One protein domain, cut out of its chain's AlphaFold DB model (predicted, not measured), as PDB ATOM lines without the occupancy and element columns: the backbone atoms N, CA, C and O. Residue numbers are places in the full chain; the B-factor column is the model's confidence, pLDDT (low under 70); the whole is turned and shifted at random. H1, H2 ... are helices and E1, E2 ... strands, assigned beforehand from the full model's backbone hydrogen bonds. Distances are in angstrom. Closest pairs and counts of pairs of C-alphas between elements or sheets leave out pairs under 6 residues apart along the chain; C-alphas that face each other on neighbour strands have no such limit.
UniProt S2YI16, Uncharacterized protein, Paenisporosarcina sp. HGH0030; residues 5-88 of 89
ATOM      1  N   THR A   5     510.412 480.041 572.972       49.41
ATOM      2  CA  THR A   5     510.062 478.625 572.839       49.41
ATOM      3  C   THR A   5     511.168 477.918 572.070       49.41
ATOM      4  O   THR A   5     511.582 478.391 571.012       49.41
ATOM      5  N   TYR A   6     511.638 476.788 572.596       64.75
ATOM      6  CA  TYR A   6     512.626 475.944 571.934       64.75
ATOM      7  C   TYR A   6     512.008 474.569 571.661       64.75
ATOM      8  O   TYR A   6     511.395 473.964 572.544       64.75
ATOM      9  N   GLU A   7     512.169 474.068 570.436       46.53
ATOM     10  CA  GLU A   7     511.827 472.685 570.099       46.53
ATOM     11  C   GLU A   7     512.999 471.763 570.440       46.53
ATOM     12  O   GLU A   7     514.126 471.984 569.986       46.53
ATOM     13  N   THR A   8     512.734 470.712 571.215       61.31
ATOM     14  CA  THR A   8     513.723 469.667 571.494       61.31
ATOM     15  C   THR A   8     513.533 468.526 570.505       61.31
ATOM     16  O   THR A   8     512.485 467.884 570.471       61.31
ATOM     17  N   VAL A   9     514.570 468.251 569.717       54.97
ATOM     18  CA  VAL A   9     514.544 467.235 568.662       54.97
ATOM     19  C   VAL A   9     515.451 466.072 569.030       54.97
ATOM     20  O   VAL A   9     516.647 466.272 569.242       54.97
ATOM     21  N   LEU A  10     514.905 464.854 569.060       56.19
ATOM     22  CA  LEU A  10     515.695 463.638 569.233       56.19
ATOM     23  C   LEU A  10     515.887 462.944 567.879       56.19
ATOM     24  O   LEU A  10     514.924 462.614 567.184       56.19
ATOM     25  N   ALA A  11     517.144 462.701 567.514       57.31
ATOM     26  CA  ALA A  11     517.496 461.853 566.383       57.31
ATOM     27  C   ALA A  11     517.804 460.443 566.896       57.31
ATOM     28  O   ALA A  11     518.750 460.261 567.662       57.31
ATOM     29  N   ILE A  12     517.021 459.450 566.470       57.91
ATOM     30  CA  ILE A  12     517.203 458.059 566.901       57.91
ATOM     31  C   ILE A  12     518.002 457.281 565.860       57.91
ATOM     32  O   ILE A  12     517.814 457.435 564.652       57.91
ATOM     33  N   ARG A  13     518.891 456.413 566.347       61.62
ATOM     34  CA  ARG A  13     519.564 455.382 565.558       61.62
ATOM     35  C   ARG A  13     519.373 454.038 566.253       61.62
ATOM     36  O   ARG A  13     519.665 453.913 567.438       61.62
ATOM     37  N   THR A  14     518.907 453.033 565.519       54.53
ATOM     38  CA  THR A  14     518.821 451.656 566.024       54.53
ATOM     39  C   THR A  14     520.205 451.010 565.967       54.53
ATOM     40  O   THR A  14     520.840 451.001 564.915       54.53
ATOM     41  N   VAL A  15     520.669 450.451 567.088       55.88
ATOM     42  CA  VAL A  15     522.043 449.933 567.279       55.88
ATOM     43  C   VAL A  15     522.363 448.707 566.398       55.88
ATOM     44  O   VAL A  15     523.522 448.368 566.195       55.88
ATOM     45  N   ASN A  16     521.359 448.081 565.779       49.22
ATOM     46  CA  ASN A  16     521.522 446.843 565.006       49.22
ATOM     47  C   ASN A  16     522.088 447.023 563.578       49.22
ATOM     48  O   ASN A  16     522.134 446.047 562.831       49.22
ATOM     49  N   GLN A  17     522.479 448.231 563.153       44.62
ATOM     50  CA  GLN A  17     522.954 448.479 561.783       44.62
ATOM     51  C   GLN A  17     524.072 449.538 561.710       44.62
ATOM     52  O   GLN A  17     523.758 450.675 561.375       44.62
ATOM     53  N   LEU A  18     525.345 449.149 561.939       48.03
ATOM     54  CA  LEU A  18     526.639 449.837 561.628       48.03
ATOM     55  C   LEU A  18     527.530 450.129 562.862       48.03
ATOM     56  O   LEU A  18     527.004 450.206 563.971       48.03
ATOM     57  N   PRO A  19     528.865 450.285 562.676       54.06
ATOM     58  CA  PRO A  19     529.827 450.385 563.777       54.06
ATOM     59  C   PRO A  19     529.743 451.703 564.567       54.06
ATOM     60  O   PRO A  19     528.969 452.611 564.236       54.06
ATOM     61  N   GLU A  20     530.538 451.705 565.640       56.16
ATOM     62  CA  GLU A  20     530.705 452.656 566.746       56.16
ATOM     63  C   GLU A  20     530.511 454.142 566.389       56.16
ATOM     64  O   GLU A  20     530.776 454.594 565.277       56.16
ATOM     65  N   VAL A  21     529.956 454.898 567.339       59.22
ATOM     66  CA  VAL A  21     529.488 456.280 567.160       59.22
ATOM     67  C   VAL A  21     530.668 457.222 566.887       59.22
ATOM     68  O   VAL A  21     531.456 457.478 567.785       59.22
ATOM     69  N   ASP A  22     530.753 457.778 565.675       60.88
ATOM     70  CA  ASP A  22     531.707 458.838 565.313       60.88
ATOM     71  C   ASP A  22     531.022 460.215 565.308       60.88
ATOM     72  O   ASP A  22     530.137 460.486 564.484       60.88
ATOM     73  N   ILE A  23     531.461 461.095 566.212       58.03
ATOM     74  CA  ILE A  23     530.961 462.467 566.371       58.03
ATOM     75  C   ILE A  23     531.344 463.425 565.234       58.03
ATOM     76  O   ILE A  23     530.751 464.499 565.121       58.03
ATOM     77  N   HIS A  24     532.332 463.072 564.407       56.47
ATOM     78  CA  HIS A  24     532.811 463.897 563.297       56.47
ATOM     79  C   HIS A  24     532.112 463.570 561.978       56.47
ATOM     80  O   HIS A  24     532.182 464.352 561.025       56.47
ATOM     81  N   SER A  25     531.372 462.462 561.927       55.94
ATOM     82  CA  SER A  25     530.495 462.165 560.805       55.94
ATOM     83  C   SER A  25     529.251 463.062 560.870       55.94
ATOM     84  O   SER A  25     528.333 462.866 561.671       55.94
ATOM     85  N   LEU A  26     529.195 464.086 560.014       48.91
ATOM     86  CA  LEU A  26     527.941 464.776 559.716       48.91
ATOM     87  C   LEU A  26     526.994 463.777 559.033       48.91
ATOM     88  O   LEU A  26     527.023 463.581 557.824       48.91
ATOM     89  N   VAL A  27     526.220 463.100 559.881       53.78
ATOM     90  CA  VAL A  27     524.958 462.377 559.676       53.78
ATOM     91  C   VAL A  27     524.462 462.372 558.219       53.78
ATOM     92  O   VAL A  27     523.638 463.197 557.840       53.78
ATOM     93  N   SER A  28     524.917 461.405 557.414       47.19
ATOM     94  CA  SER A  28     524.357 461.115 556.077       47.19
ATOM     95  C   SER A  28     523.350 459.957 556.071       47.19
ATOM     96  O   SER A  28     522.918 459.506 555.013       47.19
ATOM     97  N   VAL A  29     522.966 459.454 557.245       56.97
ATOM     98  CA  VAL A  29     521.946 458.407 557.360       56.97
ATOM     99  C   VAL A  29     520.599 459.092 557.542       56.97
ATOM    100  O   VAL A  29     520.462 459.905 558.457       56.97
ATOM    101  N   GLU A  30     519.614 458.769 556.703       57.94
ATOM    102  CA  GLU A  30     518.225 459.191 556.906       57.94
ATOM    103  C   GLU A  30     517.759 458.720 558.290       57.94
ATOM    104  O   GLU A  30     517.506 457.537 558.526       57.94
ATOM    105  N   ARG A  31     517.709 459.648 559.248       66.88
ATOM    106  CA  ARG A  31     517.197 459.393 560.593       66.88
ATOM    107  C   ARG A  31     515.756 459.858 560.650       66.88
ATOM    108  O   ARG A  31     515.439 460.976 560.251       66.88
ATOM    109  N   SER A  32     514.890 459.017 561.202       71.38
ATOM    110  CA  SER A  32     513.547 459.451 561.574       71.38
ATOM    111  C   SER A  32     513.644 460.368 562.793       71.38
ATOM    112  O   SER A  32     514.222 459.996 563.818       71.38
ATOM    113  N   ARG A  33     513.105 461.583 562.667       74.62
ATOM    114  CA  ARG A  33     512.946 462.528 563.776       74.62
ATOM    115  C   ARG A  33     511.780 462.074 564.654       74.62
ATOM    116  O   ARG A  33     510.730 461.714 564.128       74.62
ATOM    117  N   ILE A  34     511.960 462.134 565.970       80.31
ATOM    118  CA  ILE A  34     510.866 461.976 566.933       80.31
ATOM    119  C   ILE A  34     510.783 463.245 567.775       80.31
ATOM    120  O   ILE A  34     511.785 463.689 568.342       80.31
ATOM    121  N   ASP A  35     509.586 463.820 567.857       80.56
ATOM    122  CA  ASP A  35     509.324 464.951 568.738       80.56
ATOM    123  C   ASP A  35     509.162 464.434 570.172       80.56
ATOM    124  O   ASP A  35     508.222 463.709 570.498       80.56
ATOM    125  N   ALA A  36     510.129 464.775 571.026       82.38
ATOM    126  CA  ALA A  36     510.209 464.283 572.403       82.38
ATOM    127  C   ALA A  36     509.500 465.200 573.420       82.38
ATOM    128  O   ALA A  36     509.424 464.869 574.602       82.38
ATOM    129  N   GLY A  37     508.997 466.355 572.973       83.62
ATOM    130  CA  GLY A  37     508.315 467.350 573.799       83.62
ATOM    131  C   GLY A  37     508.748 468.784 573.483       83.62
ATOM    132  O   GLY A  37     509.527 469.028 572.563       83.62
ATOM    133  N   VAL A  38     508.241 469.739 574.267       83.69
ATOM    134  CA  VAL A  38     508.514 471.178 574.111       83.69
ATOM    135  C   VAL A  38     509.130 471.728 575.395       83.69
ATOM    136  O   VAL A  38     508.613 471.478 576.485       83.69
ATOM    137  N   LEU A  39     510.217 472.494 575.267       83.62
ATOM    138  CA  LEU A  39     510.832 473.213 576.379       83.62
ATOM    139  C   LEU A  39     510.451 474.697 576.315       83.62
ATOM    140  O   LEU A  39     510.821 475.414 575.382       83.62
ATOM    141  N   CYS A  40     509.749 475.170 577.344       80.38
ATOM    142  CA  CYS A  40     509.359 476.571 577.488       80.38
ATOM    143  C   CYS A  40     510.182 477.252 578.588       80.38
ATOM    144  O   CYS A  40     510.220 476.781 579.726       80.38
ATOM    145  N   VAL A  41     510.809 478.390 578.275       86.31
ATOM    146  CA  VAL A  41     511.521 479.211 579.267       86.31
ATOM    147  C   VAL A  41     510.606 480.344 579.721       86.31
ATOM    148  O   VAL A  41     510.419 481.328 579.010       86.31
ATOM    149  N   HIS A  42     510.035 480.214 580.918       83.88
ATOM    150  CA  HIS A  42     509.027 481.156 581.426       83.88
ATOM    151  C   HIS A  42     509.606 482.421 582.067       83.88
ATOM    152  O   HIS A  42     508.940 483.453 582.140       83.88
ATOM    153  N   SER A  43     510.839 482.362 582.566       82.62
ATOM    154  CA  SER A  43     511.445 483.484 583.276       82.62
ATOM    155  C   SER A  43     512.960 483.424 583.237       82.62
ATOM    156  O   SER A  43     513.550 482.347 583.176       82.62
ATOM    157  N   LYS A  44     513.593 484.591 583.364       83.81
ATOM    158  CA  LYS A  44     515.027 484.663 583.633       83.81
ATOM    159  C   LYS A  44     515.309 484.213 585.063       83.81
ATOM    160  O   LYS A  44     514.569 484.548 585.987       83.81
ATOM    161  N   ALA A  45     516.410 483.498 585.220       79.50
ATOM    162  CA  ALA A  45     517.023 483.254 586.510       79.50
ATOM    163  C   ALA A  45     517.263 484.580 587.259       79.50
ATOM    164  O   ALA A  45     517.764 485.542 586.675       79.50
ATOM    165  N   LYS A  46     516.918 484.622 588.550       73.50
ATOM    166  CA  LYS A  46     517.441 485.637 589.477       73.50
ATOM    167  C   LYS A  46     518.885 485.225 589.790       73.50
ATOM    168  O   LYS A  46     519.117 484.035 589.921       73.50
ATOM    169  N   GLU A  47     519.831 486.157 589.794       73.94
ATOM    170  CA  GLU A  47     521.289 485.926 589.888       73.94
ATOM    171  C   GLU A  47     521.726 484.746 590.789       73.94
ATOM    172  O   GLU A  47     521.076 484.446 591.789       73.94
ATOM    173  N   GLY A  48     522.862 484.103 590.473       64.81
ATOM    174  CA  GLY A  48     523.471 483.080 591.347       64.81
ATOM    175  C   GLY A  48     523.645 481.676 590.757       64.81
ATOM    176  O   GLY A  48     523.948 480.743 591.499       64.81
ATOM    177  N   TYR A  49     523.495 481.505 589.442       67.69
ATOM    178  CA  TYR A  49     523.638 480.198 588.779       67.69
ATOM    179  C   TYR A  49     525.002 479.962 588.123       67.69
ATOM    180  O   TYR A  49     525.216 478.903 587.537       67.69
ATOM    181  N   ASP A  50     525.954 480.889 588.263       67.00
ATOM    182  CA  ASP A  50     527.333 480.675 587.800       67.00
ATOM    183  C   ASP A  50     528.005 479.496 588.517       67.00
ATOM    184  O   ASP A  50     528.924 478.886 587.970       67.00
ATOM    185  N   SER A  51     527.490 479.139 589.700       70.81
ATOM    186  CA  SER A  51     527.877 477.979 590.509       70.81
ATOM    187  C   SER A  51     527.457 476.624 589.907       70.81
ATOM    188  O   SER A  51     527.937 475.585 590.359       70.81
ATOM    189  N   LEU A  52     526.568 476.603 588.904       77.50
ATOM    190  CA  LEU A  52     526.107 475.357 588.296       77.50
ATOM    191  C   LEU A  52     527.178 474.745 587.382       77.50
ATOM    192  O   LEU A  52     527.762 475.403 586.511       77.50
ATOM    193  N   ILE A  53     527.377 473.439 587.559       79.12
ATOM    194  CA  ILE A  53     528.175 472.587 586.682       79.12
ATOM    195  C   ILE A  53     527.214 471.628 585.989       79.12
ATOM    196  O   ILE A  53     526.499 470.872 586.645       79.12
ATOM    197  N   PHE A  54     527.196 471.663 584.661       82.00
ATOM    198  CA  PHE A  54     526.439 470.713 583.854       82.00
ATOM    199  C   PHE A  54     527.333 469.509 583.551       82.00
ATOM    200  O   PHE A  54     528.321 469.652 582.838       82.00
ATOM    201  N   ASP A  55     526.999 468.339 584.093       85.56
ATOM    202  CA  ASP A  55     527.715 467.081 583.849       85.56
ATOM    203  C   ASP A  55     526.874 466.187 582.926       85.56
ATOM    204  O   ASP A  55     525.803 465.716 583.305       85.56
ATOM    205  N   SER A  56     527.359 465.948 581.703       85.69
ATOM    206  CA  SER A  56     526.670 465.126 580.699       85.69
ATOM    207  C   SER A  56     526.639 463.629 581.026       85.69
ATOM    208  O   SER A  56     526.017 462.873 580.287       85.69
ATOM    209  N   THR A  57     527.311 463.197 582.096       86.94
ATOM    210  CA  THR A  57     527.331 461.802 582.565       86.94
ATOM    211  C   THR A  57     526.312 461.523 583.673       86.94
ATOM    212  O   THR A  57     526.084 460.366 584.024       86.94
ATOM    213  N   VAL A  58     525.659 462.561 584.211       88.81
ATOM    214  CA  VAL A  58     524.566 462.410 585.182       88.81
ATOM    215  C   VAL A  58     523.262 462.194 584.417       88.81
ATOM    216  O   VAL A  58     522.694 463.137 583.865       88.81
ATOM    217  N   LEU A  59     522.793 460.946 584.372       88.56
ATOM    218  CA  LEU A  59     521.674 460.524 583.527       88.56
ATOM    219  C   LEU A  59     520.515 459.931 584.348       88.56
ATOM    220  O   LEU A  59     520.756 459.246 585.346       88.56
ATOM    221  N   PRO A  60     519.250 460.178 583.955       89.56
ATOM    222  CA  PRO A  60     518.097 459.520 584.557       89.56
ATOM    223  C   PRO A  60     517.984 458.061 584.085       89.56
ATOM    224  O   PRO A  60     518.572 457.658 583.083       89.56
ATOM    225  N   THR A  61     517.166 457.271 584.780       92.31
ATOM    226  CA  THR A  61     516.860 455.891 584.378       92.31
ATOM    227  C   THR A  61     516.343 455.829 582.937       92.31
ATOM    228  O   THR A  61     515.437 456.573 582.569       92.31
ATOM    229  N   GLY A  62     516.899 454.910 582.142       90.06
ATOM    230  CA  GLY A  62     516.540 454.724 580.732       90.06
ATOM    231  C   GLY A  62     517.379 455.539 579.739       90.06
ATOM    232  O   GLY A  62     517.122 455.447 578.541       90.06
ATOM    233  N   ILE A  63     518.371 456.308 580.207       88.75
ATOM    234  CA  ILE A  63     519.351 457.007 579.366       88.75
ATOM    235  C   ILE A  63     520.759 456.580 579.783       88.75
ATOM    236  O   ILE A  63     521.088 456.579 580.967       88.75
ATOM    237  N   GLU A  64     521.598 456.249 578.803       89.81
ATOM    238  CA  GLU A  64     522.974 455.793 579.011       89.81
ATOM    239  C   GLU A  64     523.930 456.533 578.072       89.81
ATOM    240  O   GLU A  64     523.541 456.982 576.989       89.81
ATOM    241  N   CYS A  65     525.192 456.669 578.481       87.25
ATOM    242  CA  CYS A  65     526.235 457.186 577.602       87.25
ATOM    243  C   CYS A  65     526.505 456.184 576.475       87.25
ATOM    244  O   CYS A  65     526.626 454.983 576.721       87.25
ATOM    245  N   SER A  66     526.678 456.674 575.247       84.94
ATOM    246  CA  SER A  66     527.288 455.861 574.193       84.94
ATOM    247  C   SER A  66     528.762 455.588 574.506       84.94
ATOM    248  O   SER A  66     529.373 456.302 575.298       84.94
ATOM    249  N   GLY A  67     529.363 454.612 573.819       83.44
ATOM    250  CA  GLY A  67     530.809 454.332 573.877       83.44
ATOM    251  C   GLY A  67     531.703 455.402 573.236       83.44
ATOM    252  O   GLY A  67     532.827 455.111 572.861       83.44
ATOM    253  N   ASP A  68     531.204 456.626 573.073       84.19
ATOM    254  CA  ASP A  68     531.980 457.739 572.533       84.19
ATOM    255  C   ASP A  68     532.966 458.227 573.600       84.19
ATOM    256  O   ASP A  68     532.556 458.701 574.664       84.19
ATOM    257  N   GLU A  69     534.261 458.124 573.306       83.50
ATOM    258  CA  GLU A  69     535.356 458.485 574.212       83.50
ATOM    259  C   GLU A  69     535.368 459.974 574.597       83.50
ATOM    260  O   GLU A  69     535.944 460.352 575.620       83.50
ATOM    261  N   ILE A  70     534.690 460.837 573.837       86.06
ATOM    262  CA  ILE A  70     534.615 462.269 574.141       86.06
ATOM    263  C   ILE A  70     533.605 462.554 575.254       86.06
ATOM    264  O   ILE A  70     533.804 463.489 576.036       86.06
ATOM    265  N   LEU A  71     532.543 461.754 575.389       82.94
ATOM    266  CA  LEU A  71     531.546 461.930 576.450       82.94
ATOM    267  C   LEU A  71     532.136 461.899 577.870       82.94
ATOM    268  O   LEU A  71     531.841 462.832 578.625       82.94
ATOM    269  N   PRO A  72     532.967 460.911 578.264       82.44
ATOM    270  CA  PRO A  72     533.577 460.910 579.589       82.44
ATOM    271  C   PRO A  72     534.557 462.078 579.779       82.44
ATOM    272  O   PRO A  72     534.590 462.660 580.861       82.44
ATOM    273  N   PHE A  73     535.276 462.501 578.732       85.25
ATOM    274  CA  PHE A  73     536.186 463.653 578.802       85.25
ATOM    275  C   PHE A  73     535.461 464.984 579.089       85.25
ATOM    276  O   PHE A  73     535.988 465.854 579.789       85.25
ATOM    277  N   ARG A  74     534.234 465.168 578.577       85.25
ATOM    278  CA  ARG A  74     533.481 466.431 578.728       85.25
ATOM    279  C   ARG A  74     533.216 466.808 580.181       85.25
ATOM    280  O   ARG A  74     533.195 467.996 580.498       85.25
ATOM    281  N   LYS A  75     533.054 465.818 581.059       81.62
ATOM    282  CA  LYS A  75     532.885 466.037 582.499       81.62
ATOM    283  C   LYS A  75     534.066 466.801 583.102       81.62
ATOM    284  O   LYS A  75     533.880 467.802 583.804       81.62
ATOM    285  N   ASP A  76     535.278 466.356 582.795       84.06
ATOM    286  CA  ASP A  76     536.500 466.958 583.322       84.06
ATOM    287  C   ASP A  76     536.706 468.356 582.730       84.06
ATOM    288  O   ASP A  76     536.995 469.314 583.454       84.06
ATOM    289  N   ALA A  77     536.445 468.512 581.428       85.56
ATOM    290  CA  ALA A  77     536.518 469.804 580.752       85.56
ATOM    291  C   ALA A  77     535.558 470.847 581.361       85.56
ATOM    292  O   ALA A  77     535.940 472.006 581.558       85.56
ATOM    293  N   TYR A  78     534.329 470.452 581.707       84.00
ATOM    294  CA  TYR A  78     533.362 471.350 582.346       84.00
ATOM    295  C   TYR A  78     533.737 471.714 583.780       84.00
ATOM    296  O   TYR A  78     533.543 472.866 584.175       84.00
ATOM    297  N   SER A  79     534.354 470.795 584.520       83.88
ATOM    298  CA  SER A  79     534.900 471.085 585.851       83.88
ATOM    299  C   SER A  79     536.041 472.109 585.783       83.88
ATOM    300  O   SER A  79     536.059 473.075 586.544       83.88
ATOM    301  N   VAL A  80     536.951 471.978 584.811       85.88
ATOM    302  CA  VAL A  80     538.024 472.966 584.588       85.88
ATOM    303  C   VAL A  80     537.453 474.327 584.183       85.88
ATOM    304  O   VAL A  80     537.882 475.357 584.706       85.88
ATOM    305  N   SER A  81     536.475 474.355 583.271       83.00
ATOM    306  CA  SER A  81     535.800 475.596 582.870       83.00
ATOM    307  C   SER A  81     535.119 476.286 584.056       83.00
ATOM    308  O   SER A  81     535.179 477.510 584.174       83.00
ATOM    309  N   TYR A  82     534.504 475.517 584.954       84.62
ATOM    310  CA  TYR A  82     533.904 476.038 586.176       84.62
ATOM    311  C   TYR A  82     534.927 476.722 587.091       84.62
ATOM    312  O   TYR A  82     534.714 477.859 587.515       84.62
ATOM    313  N   GLU A  83     536.065 476.074 587.345       85.44
ATOM    314  CA  GLU A  83     537.116 476.647 588.192       85.44
ATOM    315  C   GLU A  83     537.707 477.934 587.605       85.44
ATOM    316  O   GLU A  83     537.986 478.873 588.351       85.44
ATOM    317  N   LYS A  84     537.834 478.026 586.275       85.25
ATOM    318  CA  LYS A  84     538.241 479.271 585.600       85.25
ATOM    319  C   LYS A  84     537.221 480.391 585.798       85.25
ATOM    320  O   LYS A  84     537.590 481.475 586.243       85.25
ATOM    321  N   ARG A  85     535.927 480.102 585.601       81.62
ATOM    322  CA  ARG A  85     534.837 481.067 585.848       81.62
ATOM    323  C   ARG A  85     534.839 481.572 587.290       81.62
ATOM    324  O   ARG A  85     534.694 482.768 587.517       81.62
ATOM    325  N   LYS A  86     535.076 480.686 588.261       80.50
ATOM    326  CA  LYS A  86     535.185 481.047 589.684       80.50
ATOM    327  C   LYS A  86     536.367 481.983 589.976       80.50
ATOM    328  O   LYS A  86     536.291 482.778 590.909       80.50
ATOM    329  N   LYS A  87     537.448 481.887 589.198       85.00
ATOM    330  CA  LYS A  87     538.644 482.740 589.305       85.00
ATOM    331  C   LYS A  87     538.571 484.019 588.461       85.00
ATOM    332  O   LYS A  87     539.418 484.887 588.642       85.00
ATOM    333  N   GLY A  88     537.566 484.152 587.590       77.75
ATOM    334  CA  GLY A  88     537.423 485.286 586.671       77.75
ATOM    335  C   GLY A  88     538.370 485.238 585.465       77.75
ATOM    336  O   GLY A  88     538.727 486.296 584.952       77.75
TER     337      GLY A  88
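AT A GLANCE: This is residues 5 to 88 of the 89 residues of an uncharacterized protein of Paenisporosarcina sp. HGH0030 (UniProt S2YI16). This is a loose, open frame: a hairpin of two strands, E1 and E2, makes one side, the single helix H1 makes the opposite side, and long loops link them round a largely empty space. The loop of residues 12 to 32 reaches from the hairpin toward the first end of H1, while in the return loop residues 43 to 49 and 59 to 64 stick out. The 84 printed residues include two named strands and then one named helix, E1, E2, H1; the sheet, E1 - E2, is antiparallel. The class is mixed, helices and strands, with under half of the residues, 34, in named elements. The whole is loose, with a radius of gyration of the C-alphas of 16.8 A and spans of 46 by 32 by 27 A.

IN THESE COORDINATES: Find C-alpha 5 at (510.062, 478.625, 572.839); from there E1 runs through residues 5 to 11, 19.4 A. E2, residues 33 to 41, covers 22.8 A and bends by 54 degrees at residue 36. H1, residues 70 to 87, runs 25.8 A from C-alpha 70 at (534.615, 462.269, 574.141) to C-alpha 87 at (538.644, 482.740, 589.305).

HOW THE PARTS SIT: Look first at the hairpin E1 and E2, antiparallel at 153 degrees. N 6 and O 39 are 3.2 A apart and N 34 and O 10 are 3.2 A apart, both within hydrogen-bond range. E1 and H1 are apart. In H1, 12 of 14 O i to N i+4 pairs are within hydrogen-bond range.

THE WHOLE: The C-alphas of Asn 16 and Gly 88 are the two farthest apart, 46.9 A. Both links are long, 21 residues from E1 to E2 and 28 from E2 to H1. The printed part has no cut. In the B-factor column, residues 5 to 31 and 48 to 50 have pLDDT under 70.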